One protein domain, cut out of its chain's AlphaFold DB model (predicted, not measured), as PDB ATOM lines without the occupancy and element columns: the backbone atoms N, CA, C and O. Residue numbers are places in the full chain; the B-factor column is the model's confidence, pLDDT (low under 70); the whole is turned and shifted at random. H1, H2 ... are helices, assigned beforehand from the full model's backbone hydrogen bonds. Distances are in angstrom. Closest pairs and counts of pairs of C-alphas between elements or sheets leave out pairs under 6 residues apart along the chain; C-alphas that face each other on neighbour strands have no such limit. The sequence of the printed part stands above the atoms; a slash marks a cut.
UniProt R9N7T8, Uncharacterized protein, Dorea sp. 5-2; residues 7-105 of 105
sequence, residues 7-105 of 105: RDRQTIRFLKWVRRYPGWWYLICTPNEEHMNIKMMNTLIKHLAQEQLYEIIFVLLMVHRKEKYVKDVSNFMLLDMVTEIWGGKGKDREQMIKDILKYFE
ATOM      1  N   ARG A   7     545.239 654.116 278.140       86.25
ATOM      2  CA  ARG A   7     545.939 655.367 278.454       86.25
ATOM      3  C   ARG A   7     546.341 656.121 277.188       86.25
ATOM      4  O   ARG A   7     546.148 657.332 277.119       86.25
ATOM      5  N   ASP A   8     546.824 655.413 276.170       90.62
ATOM      6  CA  ASP A   8     547.172 656.032 274.884       90.62
ATOM      7  C   ASP A   8     545.937 656.640 274.217       90.62
ATOM      8  O   ASP A   8     545.994 657.764 273.729       90.62
ATOM      9  N   ARG A   9     544.781 655.959 274.257       90.94
ATOM     10  CA  ARG A   9     543.522 656.508 273.715       90.94
ATOM     11  C   ARG A   9     543.083 657.781 274.436       90.94
ATOM     12  O   ARG A   9     542.693 658.738 273.773       90.94
ATOM     13  N   GLN A  10     543.159 657.806 275.769       88.69
ATOM     14  CA  GLN A  10     542.851 659.004 276.559       88.69
ATOM     15  C   GLN A  10     543.815 660.149 276.240       88.69
ATOM     16  O   GLN A  10     543.376 661.273 276.011       88.69
ATOM     17  N   THR A  11     545.109 659.844 276.137       90.75
ATOM     18  CA  THR A  11     546.142 660.820 275.770       90.75
ATOM     19  C   THR A  11     545.886 661.385 274.373       90.75
ATOM     20  O   THR A  11     545.890 662.595 274.188       90.75
ATOM     21  N   ILE A  12     545.567 660.537 273.392       93.69
ATOM     22  CA  ILE A  12     545.214 660.970 272.033       93.69
ATOM     23  C   ILE A  12     543.954 661.847 272.043       93.69
ATOM     24  O   ILE A  12     543.918 662.850 271.332       93.69
ATOM     25  N   ARG A  13     542.928 661.505 272.838       93.44
ATOM     26  CA  ARG A  13     541.713 662.331 272.982       93.44
ATOM     27  C   ARG A  13     542.055 663.715 273.534       93.44
ATOM     28  O   ARG A  13     541.642 664.709 272.947       93.44
ATOM     29  N   PHE A  14     542.855 663.771 274.597       94.62
ATOM     30  CA  PHE A  14     543.346 665.019 275.174       94.62
ATOM     31  C   PHE A  14     544.148 665.848 274.157       94.62
ATOM     32  O   PHE A  14     543.842 667.015 273.947       94.62
ATOM     33  N   LEU A  15     545.108 665.247 273.449       95.94
ATOM     34  CA  LEU A  15     545.923 665.960 272.457       95.94
ATOM     35  C   LEU A  15     545.084 666.506 271.290       95.94
ATOM     36  O   LEU A  15     545.328 667.612 270.811       95.94
ATOM     37  N   LYS A  16     544.063 665.761 270.848       96.31
ATOM     38  CA  LYS A  16     543.095 666.254 269.855       96.31
ATOM     39  C   LYS A  16     542.294 667.444 270.384       96.31
ATOM     40  O   LYS A  16     542.064 668.384 269.627       96.31
ATOM     41  N   TRP A  17     541.898 667.415 271.656       97.38
ATOM     42  CA  TRP A  17     541.207 668.529 272.304       97.38
ATOM     43  C   TRP A  17     542.105 669.772 272.394       97.38
ATOM     44  O   TRP A  17     541.689 670.840 271.956       97.38
ATOM     45  N   VAL A  18     543.366 669.625 272.822       97.31
ATOM     46  CA  VAL A  18     544.347 670.731 272.872       97.31
ATOM     47  C   VAL A  18     544.540 671.359 271.496       97.31
ATOM     48  O   VAL A  18     544.514 672.579 271.359       97.31
ATOM     49  N   ARG A  19     544.666 670.534 270.449       97.56
ATOM     50  CA  ARG A  19     544.766 671.021 269.067       97.56
ATOM     51  C   ARG A  19     543.513 671.785 268.622       97.56
ATOM     52  O   ARG A  19     543.628 672.707 267.823       97.56
ATOM     53  N   ARG A  20     542.326 671.385 269.088       97.50
ATOM     54  CA  ARG A  20     541.051 672.030 268.743       97.50
ATOM     55  C   ARG A  20     540.837 673.346 269.499       97.50
ATOM     56  O   ARG A  20     540.260 674.262 268.924       97.50
ATOM     57  N   TYR A  21     541.315 673.445 270.740       97.19
ATOM     58  CA  TYR A  21     541.104 674.597 271.622       97.19
ATOM     59  C   TYR A  21     542.424 675.142 272.206       97.19
ATOM     60  O   TYR A  21     542.602 675.173 273.427       97.19
ATOM     61  N   PRO A  22     543.365 675.611 271.364       96.50
ATOM     62  CA  PRO A  22     544.685 676.037 271.828       96.50
ATOM     63  C   PRO A  22     544.631 677.240 272.781       96.50
ATOM     64  O   PRO A  22     545.386 677.281 273.748       96.50
ATOM     65  N   GLY A  23     543.709 678.188 272.570       96.88
ATOM     66  CA  GLY A  23     543.538 679.339 273.467       96.88
ATOM     67  C   GLY A  23     543.032 678.946 274.858       96.88
ATOM     68  O   GLY A  23     543.443 679.519 275.860       96.88
ATOM     69  N   TRP A  24     542.192 677.916 274.945       97.19
ATOM     70  CA  TRP A  24     541.717 677.412 276.233       97.19
ATOM     71  C   TRP A  24     542.809 676.647 276.964       97.19
ATOM     72  O   TRP A  24     542.949 676.783 278.174       97.19
ATOM     73  N   TRP A  25     543.620 675.886 276.228       97.50
ATOM     74  CA  TRP A  25     544.814 675.269 276.790       97.50
ATOM     75  C   TRP A  25     545.798 676.315 277.331       97.50
ATOM     76  O   TRP A  25     546.287 676.167 278.448       97.50
ATOM     77  N   TYR A  26     546.023 677.401 276.587       97.38
ATOM     78  CA  TYR A  26     546.830 678.528 277.052       97.38
ATOM     79  C   TYR A  26     546.293 679.101 278.373       97.38
ATOM     80  O   TYR A  26     547.048 679.202 279.336       97.38
ATOM     81  N   LEU A  27     544.987 679.375 278.463       97.19
ATOM     82  CA  LEU A  27     544.347 679.857 279.693       97.19
ATOM     83  C   LEU A  27     544.514 678.868 280.863       97.19
ATOM     84  O   LEU A  27     544.851 679.266 281.976       97.19
ATOM     85  N   ILE A  28     544.329 677.566 280.620       96.75
ATOM     86  CA  ILE A  28     544.495 676.521 281.642       96.75
ATOM     87  C   ILE A  28     545.919 676.508 282.209       96.75
ATOM     88  O   ILE A  28     546.092 676.294 283.406       96.75
ATOM     89  N   CYS A  29     546.930 676.727 281.366       96.06
ATOM     90  CA  CYS A  29     548.337 676.579 281.734       96.06
ATOM     91  C   CYS A  29     549.048 677.876 282.129       96.06
ATOM     92  O   CYS A  29     550.190 677.798 282.585       96.06
ATOM     93  N   THR A  30     548.413 679.036 281.972       96.31
ATOM     94  CA  THR A  30     549.053 680.335 282.216       96.31
ATOM     95  C   THR A  30     548.548 680.935 283.527       96.31
ATOM     96  O   THR A  30     547.410 681.397 283.574       96.31
ATOM     97  N   PRO A  31     549.346 680.924 284.609       94.50
ATOM     98  CA  PRO A  31     548.963 681.567 285.863       94.50
ATOM     99  C   PRO A  31     549.009 683.097 285.735       94.50
ATOM    100  O   PRO A  31     549.822 683.624 284.976       94.50
ATOM    101  N   ASN A  32     548.208 683.808 286.536       92.44
ATOM    102  CA  ASN A  32     548.094 685.277 286.530       92.44
ATOM    103  C   ASN A  32     547.689 685.876 285.163       92.44
ATOM    104  O   ASN A  32     548.016 687.022 284.864       92.44
ATOM    105  N   GLU A  33     547.026 685.092 284.313       93.75
ATOM    106  CA  GLU A  33     546.538 685.545 283.012       93.75
ATOM    107  C   GLU A  33     545.335 686.482 283.200       93.75
ATOM    108  O   GLU A  33     544.352 686.103 283.834       93.75
ATOM    109  N   GLU A  34     545.389 687.690 282.634       90.75
ATOM    110  CA  GLU A  34     544.387 688.748 282.856       90.75
ATOM    111  C   GLU A  34     542.983 688.323 282.401       90.75
ATOM    112  O   GLU A  34     541.964 688.681 282.999       90.75
ATOM    113  N   HIS A  35     542.918 687.495 281.360       91.44
ATOM    114  CA  HIS A  35     541.664 686.951 280.851       91.44
ATOM    115  C   HIS A  35     541.111 685.779 281.680       91.44
ATOM    116  O   HIS A  35     539.970 685.355 281.454       91.44
ATOM    117  N   MET A  36     541.872 685.257 282.648       94.31
ATOM    118  CA  MET A  36     541.396 684.236 283.573       94.31
ATOM    119  C   MET A  36     540.710 684.883 284.779       94.31
ATOM    120  O   MET A  36     541.335 685.274 285.755       94.31
ATOM    121  N   ASN A  37     539.381 684.941 284.729       92.88
ATOM    122  CA  ASN A  37     538.537 685.321 285.861       92.88
ATOM    123  C   ASN A  37     537.628 684.158 286.289       92.88
ATOM    124  O   ASN A  37     537.582 683.111 285.643       92.88
ATOM    125  N   ILE A  38     536.852 684.352 287.358       91.69
ATOM    126  CA  ILE A  38     535.952 683.319 287.895       91.69
ATOM    127  C   ILE A  38     534.939 682.790 286.862       91.69
ATOM    128  O   ILE A  38     534.675 681.590 286.812       91.69
ATOM    129  N   LYS A  39     534.415 683.658 285.983       93.19
ATOM    130  CA  LYS A  39     533.468 683.249 284.935       93.19
ATOM    131  C   LYS A  39     534.163 682.363 283.905       93.19
ATOM    132  O   LYS A  39     533.628 681.317 283.553       93.19
ATOM    133  N   MET A  40     535.367 682.748 283.475       95.50
ATOM    134  CA  MET A  40     536.180 681.957 282.549       95.50
ATOM    135  C   MET A  40     536.575 680.605 283.157       95.50
ATOM    136  O   MET A  40     536.441 679.575 282.500       95.50
ATOM    137  N   MET A  41     536.975 680.589 284.431       94.50
ATOM    138  CA  MET A  41     537.256 679.369 285.195       94.50
ATOM    139  C   MET A  41     536.050 678.418 285.174       94.50
ATOM    140  O   MET A  41     536.184 677.260 284.783       94.50
ATOM    141  N   ASN A  42     534.852 678.914 285.501       93.62
ATOM    142  CA  ASN A  42     533.619 678.122 285.468       93.62
ATOM    143  C   ASN A  42     533.320 677.587 284.051       93.62
ATOM    144  O   ASN A  42     533.042 676.399 283.877       93.62
ATOM    145  N   THR A  43     533.452 678.425 283.015       96.31
ATOM    146  CA  THR A  43     533.294 678.006 281.612       96.31
ATOM    147  C   THR A  43     534.240 676.862 281.242       96.31
ATOM    148  O   THR A  43     533.801 675.870 280.654       96.31
ATOM    149  N   LEU A  44     535.518 676.961 281.619       96.50
ATOM    150  CA  LEU A  44     536.512 675.924 281.350       96.50
ATOM    151  C   LEU A  44     536.193 674.628 282.100       96.50
ATOM    152  O   LEU A  44     536.213 673.562 281.488       96.50
ATOM    153  N   ILE A  45     535.837 674.703 283.385       94.44
ATOM    154  CA  ILE A  45     535.488 673.522 284.191       94.44
ATOM    155  C   ILE A  45     534.272 672.802 283.598       94.44
ATOM    156  O   ILE A  45     534.320 671.585 283.409       94.44
ATOM    157  N   LYS A  46     533.210 673.537 283.236       95.19
ATOM    158  CA  LYS A  46     532.000 672.961 282.618       95.19
ATOM    159  C   LYS A  46     532.323 672.219 281.330       95.19
ATOM    160  O   LYS A  46     531.888 671.084 281.144       95.19
ATOM    161  N   HIS A  47     533.103 672.830 280.450       95.88
ATOM    162  CA  HIS A  47     533.434 672.208 279.175       95.88
ATOM    163  C   HIS A  47     534.396 671.023 279.319       95.88
ATOM    164  O   HIS A  47     534.201 669.993 278.681       95.88
ATOM    165  N   LEU A  48     535.408 671.121 280.188       95.19
ATOM    166  CA  LEU A  48     536.297 669.994 280.481       95.19
ATOM    167  C   LEU A  48     535.515 668.811 281.068       95.19
ATOM    168  O   LEU A  48     535.801 667.665 280.722       95.19
ATOM    169  N   ALA A  49     534.506 669.071 281.904       91.88
ATOM    170  CA  ALA A  49     533.622 668.036 282.432       91.88
ATOM    171  C   ALA A  49     532.770 667.384 281.329       91.88
ATOM    172  O   ALA A  49     532.694 666.158 281.273       91.88
ATOM    173  N   GLN A  50     532.201 668.174 280.410       93.56
ATOM    174  CA  GLN A  50     531.461 667.666 279.242       93.56
ATOM    175  C   GLN A  50     532.323 666.750 278.358       93.56
ATOM    176  O   GLN A  50     531.854 665.717 277.885       93.56
ATOM    177  N   GLU A  51     533.602 667.085 278.187       93.12
ATOM    178  CA  GLU A  51     534.579 666.291 277.427       93.12
ATOM    179  C   GLU A  51     535.192 665.132 278.250       93.12
ATOM    180  O   GLU A  51     536.047 664.381 277.762       93.12
ATOM    181  N   GLN A  52     534.759 664.960 279.508       90.75
ATOM    182  CA  GLN A  52     535.278 663.985 280.475       90.75
ATOM    183  C   GLN A  52     536.804 664.083 280.665       90.75
ATOM    184  O   GLN A  52     537.499 663.071 280.788       90.75
ATOM    185  N   LEU A  53     537.347 665.300 280.632       92.44
ATOM    186  CA  LEU A  53     538.759 665.625 280.853       92.44
ATOM    187  C   LEU A  53     538.991 666.054 282.312       92.44
ATOM    188  O   LEU A  53     539.561 667.110 282.581       92.44
ATOM    189  N   TYR A  54     538.541 665.232 283.263       88.50
ATOM    190  CA  TYR A  54     538.548 665.559 284.694       88.50
ATOM    191  C   TYR A  54     539.951 665.823 285.247       88.50
ATOM    192  O   TYR A  54     540.141 666.729 286.050       88.50
ATOM    193  N   GLU A  55     540.961 665.092 284.771       87.00
ATOM    194  CA  GLU A  55     542.358 665.305 285.153       87.00
ATOM    195  C   GLU A  55     542.835 666.733 284.836       87.00
ATOM    196  O   GLU A  55     543.617 667.311 285.587       87.00
ATOM    197  N   ILE A  56     542.323 667.332 283.759       93.44
ATOM    198  CA  ILE A  56     542.694 668.685 283.333       93.44
ATOM    199  C   ILE A  56     542.012 669.754 284.194       93.44
ATOM    200  O   ILE A  56     542.586 670.822 284.387       93.44
ATOM    201  N   ILE A  57     540.849 669.461 284.786       92.38
ATOM    202  CA  ILE A  57     540.208 670.347 285.773       92.38
ATOM    203  C   ILE A  57     541.129 670.523 286.985       92.38
ATOM    204  O   ILE A  57     541.330 671.641 287.450       92.38
ATOM    205  N   PHE A  58     541.765 669.447 287.452       87.25
ATOM    206  CA  PHE A  58     542.738 669.549 288.542       87.25
ATOM    207  C   PHE A  58     543.982 670.340 288.135       87.25
ATOM    208  O   PHE A  58     544.466 671.148 288.924       87.25
ATOM    209  N   VAL A  59     544.481 670.165 286.906       92.38
ATOM    210  CA  VAL A  59     545.594 670.979 286.385       92.38
ATOM    211  C   VAL A  59     545.224 672.462 286.392       92.38
ATOM    212  O   VAL A  59     545.980 673.262 286.934       92.38
ATOM    213  N   LEU A  60     544.050 672.814 285.866       94.62
ATOM    214  CA  LEU A  60     543.524 674.179 285.857       94.62
ATOM    215  C   LEU A  60     543.486 674.772 287.277       94.62
ATOM    216  O   LEU A  60     544.063 675.829 287.523       94.62
ATOM    217  N   LEU A  61     542.882 674.070 288.237       91.88
ATOM    218  CA  LEU A  61     542.798 674.548 289.622       91.88
ATOM    219  C   LEU A  61     544.175 674.684 290.281       91.88
ATOM    220  O   LEU A  61     544.404 675.616 291.043       91.88
ATOM    221  N   MET A  62     545.113 673.789 289.966       90.06
ATOM    222  CA  MET A  62     546.467 673.825 290.522       90.06
ATOM    223  C   MET A  62     547.323 674.950 289.945       90.06
ATOM    224  O   MET A  62     548.088 675.565 290.692       90.06
ATOM    225  N   VAL A  63     547.198 675.234 288.647       93.88
ATOM    226  CA  VAL A  63     547.868 676.373 287.998       93.88
ATOM    227  C   VAL A  63     547.372 677.684 288.608       93.88
ATOM    228  O   VAL A  63     548.179 678.544 288.957       93.88
ATOM    229  N   HIS A  64     546.063 677.792 288.839       93.06
ATOM    230  CA  HIS A  64     545.407 679.006 289.331       93.06
ATOM    231  C   HIS A  64     545.192 679.036 290.851       93.06
ATOM    232  O   HIS A  64     544.495 679.902 291.364       93.06
ATOM    233  N   ARG A  65     545.827 678.140 291.618       90.69
ATOM    234  CA  ARG A  65     545.602 677.968 293.074       90.69
ATOM    235  C   ARG A  65     545.845 679.210 293.941       90.69
ATOM    236  O   ARG A  65     545.462 679.235 295.107       90.69
ATOM    237  N   LYS A  66     546.580 680.197 293.420       90.25
ATOM    238  CA  LYS A  66     546.887 681.454 294.122       90.25
ATOM    239  C   LYS A  66     545.839 682.538 293.877       90.25
ATOM    240  O   LYS A  66     545.824 683.517 294.619       90.25
ATOM    241  N   GLU A  67     544.977 682.354 292.883       90.88
ATOM    242  CA  GLU A  67     543.898 683.283 292.589       90.88
ATOM    243  C   GLU A  67     542.910 683.331 293.751       90.88
ATOM    244  O   GLU A  67     542.551 682.300 294.335       90.88
ATOM    245  N   LYS A  68     542.444 684.540 294.087       89.50
ATOM    246  CA  LYS A  68     541.575 684.767 295.254       89.50
ATOM    247  C   LYS A  68     540.325 683.884 295.222       89.50
ATOM    248  O   LYS A  68     539.898 683.408 296.264       89.50
ATOM    249  N   TYR A  69     539.770 683.656 294.034       85.88
ATOM    250  CA  TYR A  69     538.564 682.855 293.831       85.88
ATOM    251  C   TYR A  69     538.824 681.340 293.777       85.88
ATOM    252  O   TYR A  69     537.870 680.581 293.733       85.88
ATOM    253  N   VAL A  70     540.078 680.876 293.774       87.88
ATOM    254  CA  VAL A  70     540.427 679.440 293.685       87.88
ATOM    255  C   VAL A  70     541.017 678.912 294.989       87.88
ATOM    256  O   VAL A  70     540.844 677.737 295.309       87.88
ATOM    257  N   LYS A  71     541.695 679.777 295.754       82.88
ATOM    258  CA  LYS A  71     542.474 679.414 296.945       82.88
ATOM    259  C   LYS A  71     541.725 678.480 297.901       82.88
ATOM    260  O   LYS A  71     542.290 677.477 298.333       82.88
ATOM    261  N   ASP A  72     540.461 678.770 298.200       79.44
ATOM    262  CA  ASP A  72     539.698 677.966 299.157       79.44
ATOM    263  C   ASP A  72     539.182 676.656 298.544       79.44
ATOM    264  O   ASP A  72     539.159 675.643 299.239       79.44
ATOM    265  N   VAL A  73     538.868 676.624 297.241       79.56
ATOM    266  CA  VAL A  73     538.503 675.386 296.518       79.56
ATOM    267  C   VAL A  73     539.658 674.408 296.517       79.56
ATOM    268  O   VAL A  73     539.468 673.235 296.820       79.56
ATOM    269  N   SER A  74     540.864 674.877 296.191       72.44
ATOM    270  CA  SER A  74     542.050 674.020 296.174       72.44
ATOM    271  C   SER A  74     542.335 673.432 297.553       72.44
ATOM    272  O   SER A  74     542.687 672.258 297.654       72.44
ATOM    273  N   ASN A  75     542.145 674.221 298.615       74.62
ATOM    274  CA  ASN A  75     542.300 673.748 299.988       74.62
ATOM    275  C   ASN A  75     541.211 672.737 300.366       74.62
ATOM    276  O   ASN A  75     541.535 671.688 300.915       74.62
ATOM    277  N   PHE A  76     539.947 673.021 300.038       73.88
ATOM    278  CA  PHE A  76     538.825 672.114 300.282       73.88
ATOM    279  C   PHE A  76     539.011 670.780 299.551       73.88
ATOM    280  O   PHE A  76     538.873 669.727 300.156       73.88
ATOM    281  N   MET A  77     539.428 670.810 298.283       71.31
ATOM    282  CA  MET A  77     539.760 669.612 297.510       71.31
ATOM    283  C   MET A  77     540.889 668.787 298.116       71.31
ATOM    284  O   MET A  77     540.801 667.564 298.151       71.31
ATOM    285  N   LEU A  78     541.973 669.444 298.542       69.75
ATOM    286  CA  LEU A  78     543.079 668.776 299.226       69.75
ATOM    287  C   LEU A  78     542.581 668.097 300.503       69.75
ATOM    288  O   LEU A  78     542.949 666.954 300.766       69.75
ATOM    289  N   LEU A  79     541.715 668.775 301.259       71.25
ATOM    290  CA  LEU A  79     541.100 668.232 302.464       71.25
ATOM    291  C   LEU A  79     540.206 667.026 302.149       71.25
ATOM    292  O   LEU A  79     540.343 665.996 302.805       71.25
ATOM    293  N   ASP A  80     539.343 667.123 301.135       69.19
ATOM    294  CA  ASP A  80     538.464 666.037 300.688       69.19
ATOM    295  C   ASP A  80     539.299 664.831 300.232       69.19
ATOM    296  O   ASP A  80     539.079 663.721 300.703       69.19
ATOM    297  N   MET A  81     540.338 665.039 299.415       66.44
ATOM    298  CA  MET A  81     541.224 663.966 298.949       66.44
ATOM    299  C   MET A  81     541.955 663.262 300.104       66.44
ATOM    300  O   MET A  81     542.024 662.034 300.132       66.44
ATOM    301  N   VAL A  82     542.485 664.009 301.080       68.56
ATOM    302  CA  VAL A  82     543.105 663.427 302.288       68.56
ATOM    303  C   VAL A  82     542.069 662.657 303.113       68.56
ATOM    304  O   VAL A  82     542.352 661.559 303.595       68.56
ATOM    305  N   THR A  83     540.855 663.196 303.229       69.31
ATOM    306  CA  THR A  83     539.743 662.575 303.960       69.31
ATOM    307  C   THR A  83     539.303 661.264 303.312       69.31
ATOM    308  O   THR A  83     539.063 660.284 304.012       69.31
ATOM    309  N   GLU A  84     539.254 661.199 301.984       67.50
ATOM    310  CA  GLU A  84     538.924 659.984 301.233       67.50
ATOM    311  C   GLU A  84     539.991 658.893 301.386       67.50
ATOM    312  O   GLU A  84     539.647 657.720 301.560       67.50
ATOM    313  N   ILE A  85     541.275 659.273 301.382       60.31
ATOM    314  CA  ILE A  85     542.400 658.353 301.622       60.31
ATOM    315  C   ILE A  85     542.317 657.749 303.031       60.31
ATOM    316  O   ILE A  85     542.572 656.558 303.199       60.31
ATOM    317  N   TRP A  86     541.942 658.539 304.042       57.91
ATOM    318  CA  TRP A  86     541.807 658.059 305.423       57.91
ATOM    319  C   TRP A  86     540.471 657.359 305.718       57.91
ATOM    320  O   TRP A  86     540.422 656.487 306.580       57.91
ATOM    321  N   GLY A  87     539.393 657.707 305.011       60.03
ATOM    322  CA  GLY A  87     538.039 657.203 305.264       60.03
ATOM    323  C   GLY A  87     537.626 655.977 304.445       60.03
ATOM    324  O   GLY A  87     536.552 655.428 304.686       60.03
ATOM    325  N   GLY A  88     538.423 655.558 303.454       56.31
ATOM    326  CA  GLY A  88     538.139 654.387 302.610       56.31
ATOM    327  C   GLY A  88     536.856 654.491 301.767       56.31
ATOM    328  O   GLY A  88     536.415 653.499 301.186       56.31
ATOM    329  N   LYS A  89     536.240 655.676 301.705       58.06
ATOM    330  CA  LYS A  89     535.005 655.983 300.974       58.06
ATOM    331  C   LYS A  89     535.279 657.187 300.077       58.06
ATOM    332  O   LYS A  89     535.188 658.319 300.535       58.06
ATOM    333  N   GLY A  90     535.663 656.939 298.828       59.88
ATOM    334  CA  GLY A  90     535.861 658.005 297.843       59.88
ATOM    335  C   GLY A  90     534.523 658.549 297.345       59.88
ATOM    336  O   GLY A  90     533.632 657.754 297.027       59.88
ATOM    337  N   LYS A  91     534.362 659.875 297.251       65.88
ATOM    338  CA  LYS A  91     533.319 660.455 296.401       65.88
ATOM    339  C   LYS A  91     533.655 660.103 294.954       65.88
ATOM    340  O   LYS A  91     534.812 660.114 294.537       65.88
ATOM    341  N   ASP A  92     532.631 659.806 294.163       75.44
ATOM    342  CA  ASP A  92     532.835 659.692 292.724       75.44
ATOM    343  C   ASP A  92     533.190 661.065 292.128       75.44
ATOM    344  O   ASP A  92     532.736 662.115 292.601       75.44
ATOM    345  N   ARG A  93     533.995 661.049 291.063       73.50
ATOM    346  CA  ARG A  93     534.509 662.243 290.382       73.50
ATOM    347  C   ARG A  93     533.381 663.181 289.975       73.50
ATOM    348  O   ARG A  93     533.545 664.390 290.072       73.50
ATOM    349  N   GLU A  94     532.231 662.647 289.565       78.88
ATOM    350  CA  GLU A  94     531.068 663.463 289.206       78.88
ATOM    351  C   GLU A  94     530.566 664.326 290.365       78.88
ATOM    352  O   GLU A  94     530.240 665.496 290.159       78.88
ATOM    353  N   GLN A  95     530.531 663.781 291.585       81.31
ATOM    354  CA  GLN A  95     530.106 664.544 292.755       81.31
ATOM    355  C   GLN A  95     531.128 665.626 293.097       81.31
ATOM    356  O   GLN A  95     530.738 666.761 293.360       81.31
ATOM    357  N   MET A  96     532.425 665.313 293.001       80.44
ATOM    358  CA  MET A  96     533.472 666.322 293.172       80.44
ATOM    359  C   MET A  96     533.311 667.458 292.156       80.44
ATOM    360  O   MET A  96     533.344 668.621 292.538       80.44
ATOM    361  N   ILE A  97     533.072 667.152 290.873       83.12
ATOM    362  CA  ILE A  97     532.869 668.189 289.851       83.12
ATOM    363  C   ILE A  97     531.651 669.067 290.160       83.12
ATOM    364  O   ILE A  97     531.727 670.283 289.991       83.12
ATOM    365  N   LYS A  98     530.546 668.494 290.650       86.19
ATOM    366  CA  LYS A  98     529.370 669.281 291.063       86.19
ATOM    367  C   LYS A  98     529.692 670.240 292.207       86.19
ATOM    368  O   LYS A  98     529.299 671.403 292.138       86.19
ATOM    369  N   ASP A  99     530.426 669.777 293.217       83.38
ATOM    370  CA  ASP A  99     530.817 670.598 294.366       83.38
ATOM    371  C   ASP A  99     531.697 671.786 293.920       83.38
ATOM    372  O   ASP A  99     531.484 672.919 294.353       83.38
ATOM    373  N   ILE A 100     532.625 671.555 292.981       84.00
ATOM    374  CA  ILE A 100     533.458 672.607 292.373       84.00
ATOM    375  C   ILE A 100     532.607 673.628 291.623       84.00
ATOM    376  O   ILE A 100     532.782 674.831 291.795       84.00
ATOM    377  N   LEU A 101     531.712 673.150 290.754       85.44
ATOM    378  CA  LEU A 101     530.886 674.021 289.924       85.44
ATOM    379  C   LEU A 101     530.017 674.936 290.783       85.44
ATOM    380  O   LEU A 101     529.954 676.123 290.490       85.44
ATOM    381  N   LYS A 102     529.441 674.407 291.869       85.81
ATOM    382  CA  LYS A 102     528.668 675.179 292.849       85.81
ATOM    383  C   LYS A 102     529.492 676.281 293.521       85.81
ATOM    384  O   LYS A 102     528.951 677.324 293.854       85.81
ATOM    385  N   TYR A 103     530.785 676.056 293.755       82.19
ATOM    386  CA  TYR A 103     531.643 677.082 294.352       82.19
ATOM    387  C   TYR A 103     531.894 678.258 293.394       82.19
ATOM    388  O   TYR A 103     532.032 679.395 293.834       82.19
ATOM    389  N   PHE A 104     531.979 677.988 292.089       79.31
ATOM    390  CA  PHE A 104     532.243 679.003 291.061       79.31
ATOM    391  C   PHE A 104     530.971 679.594 290.420       79.31
ATOM    392  O   PHE A 104     531.072 680.276 289.392       79.31
ATOM    393  N   GLU A 105     529.791 679.296 290.968       75.50
ATOM    394  CA  GLU A 105     528.518 679.975 290.661       75.50
ATOM    395  C   GLU A 105     528.419 681.320 291.387       75.50
ATOM    396  O   GLU A 105     528.023 682.296 290.706       75.50
TER     397      GLU A 105
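AT A GLANCE: This is residues 7 to 105 of the 105 residues of an uncharacterized protein of Dorea sp. 5-2 (UniProt R9N7T8). Find H5, the longest helix, on one side of a core made by the helical hairpin H3 and H4; H6 packs on H3, H2 packs on H4, and H1 lies beyond H2. Residues 82 to 87 of H5 stick out. The 99 printed residues hold six named helices, H1 to H6 in chain order, and no named strand: all helix, compact, radius of gyration of the C-alphas 13.8 A, spans 39 by 34 by 19 A.

HOW THE PARTS SIT: Start at H5, residues 71 to 87, close but not clearly touching H4, residues 54 to 63; the closest C-alphas, Leu 61 and Ser 74, are 6.6 A apart. H3, residues 38 to 50, touches H4 with residues 45 to 49 alone, closest C-alphas Ile 45 and Ile 57, 5.9 A, a hairpin at a shallow tilt of 23 degrees, opposite ways. H6, residues 93 to 103, touches H3, closest C-alphas Asn 42 and Leu 101, 6.6 A. H2, residues 22 to 29, touches H4, closest C-alphas Ile 28 and Leu 60, 4.9 A. H1, residues 7 to 20, is apart from H4. In the six helices each O i to N i+4 pair is within hydrogen-bond range.

IN THESE COORDINATES: From C-alpha 71 at (542.474, 679.414, 296.945), H5 runs 24.1 A. H1 begins at (545.939, 655.367, 278.454); H6 ends at (531.643, 677.082, 294.352).

THE WHOLE: The printed part has no cut and no long link; residues 78 and 80 to 91 are under pLDDT 70.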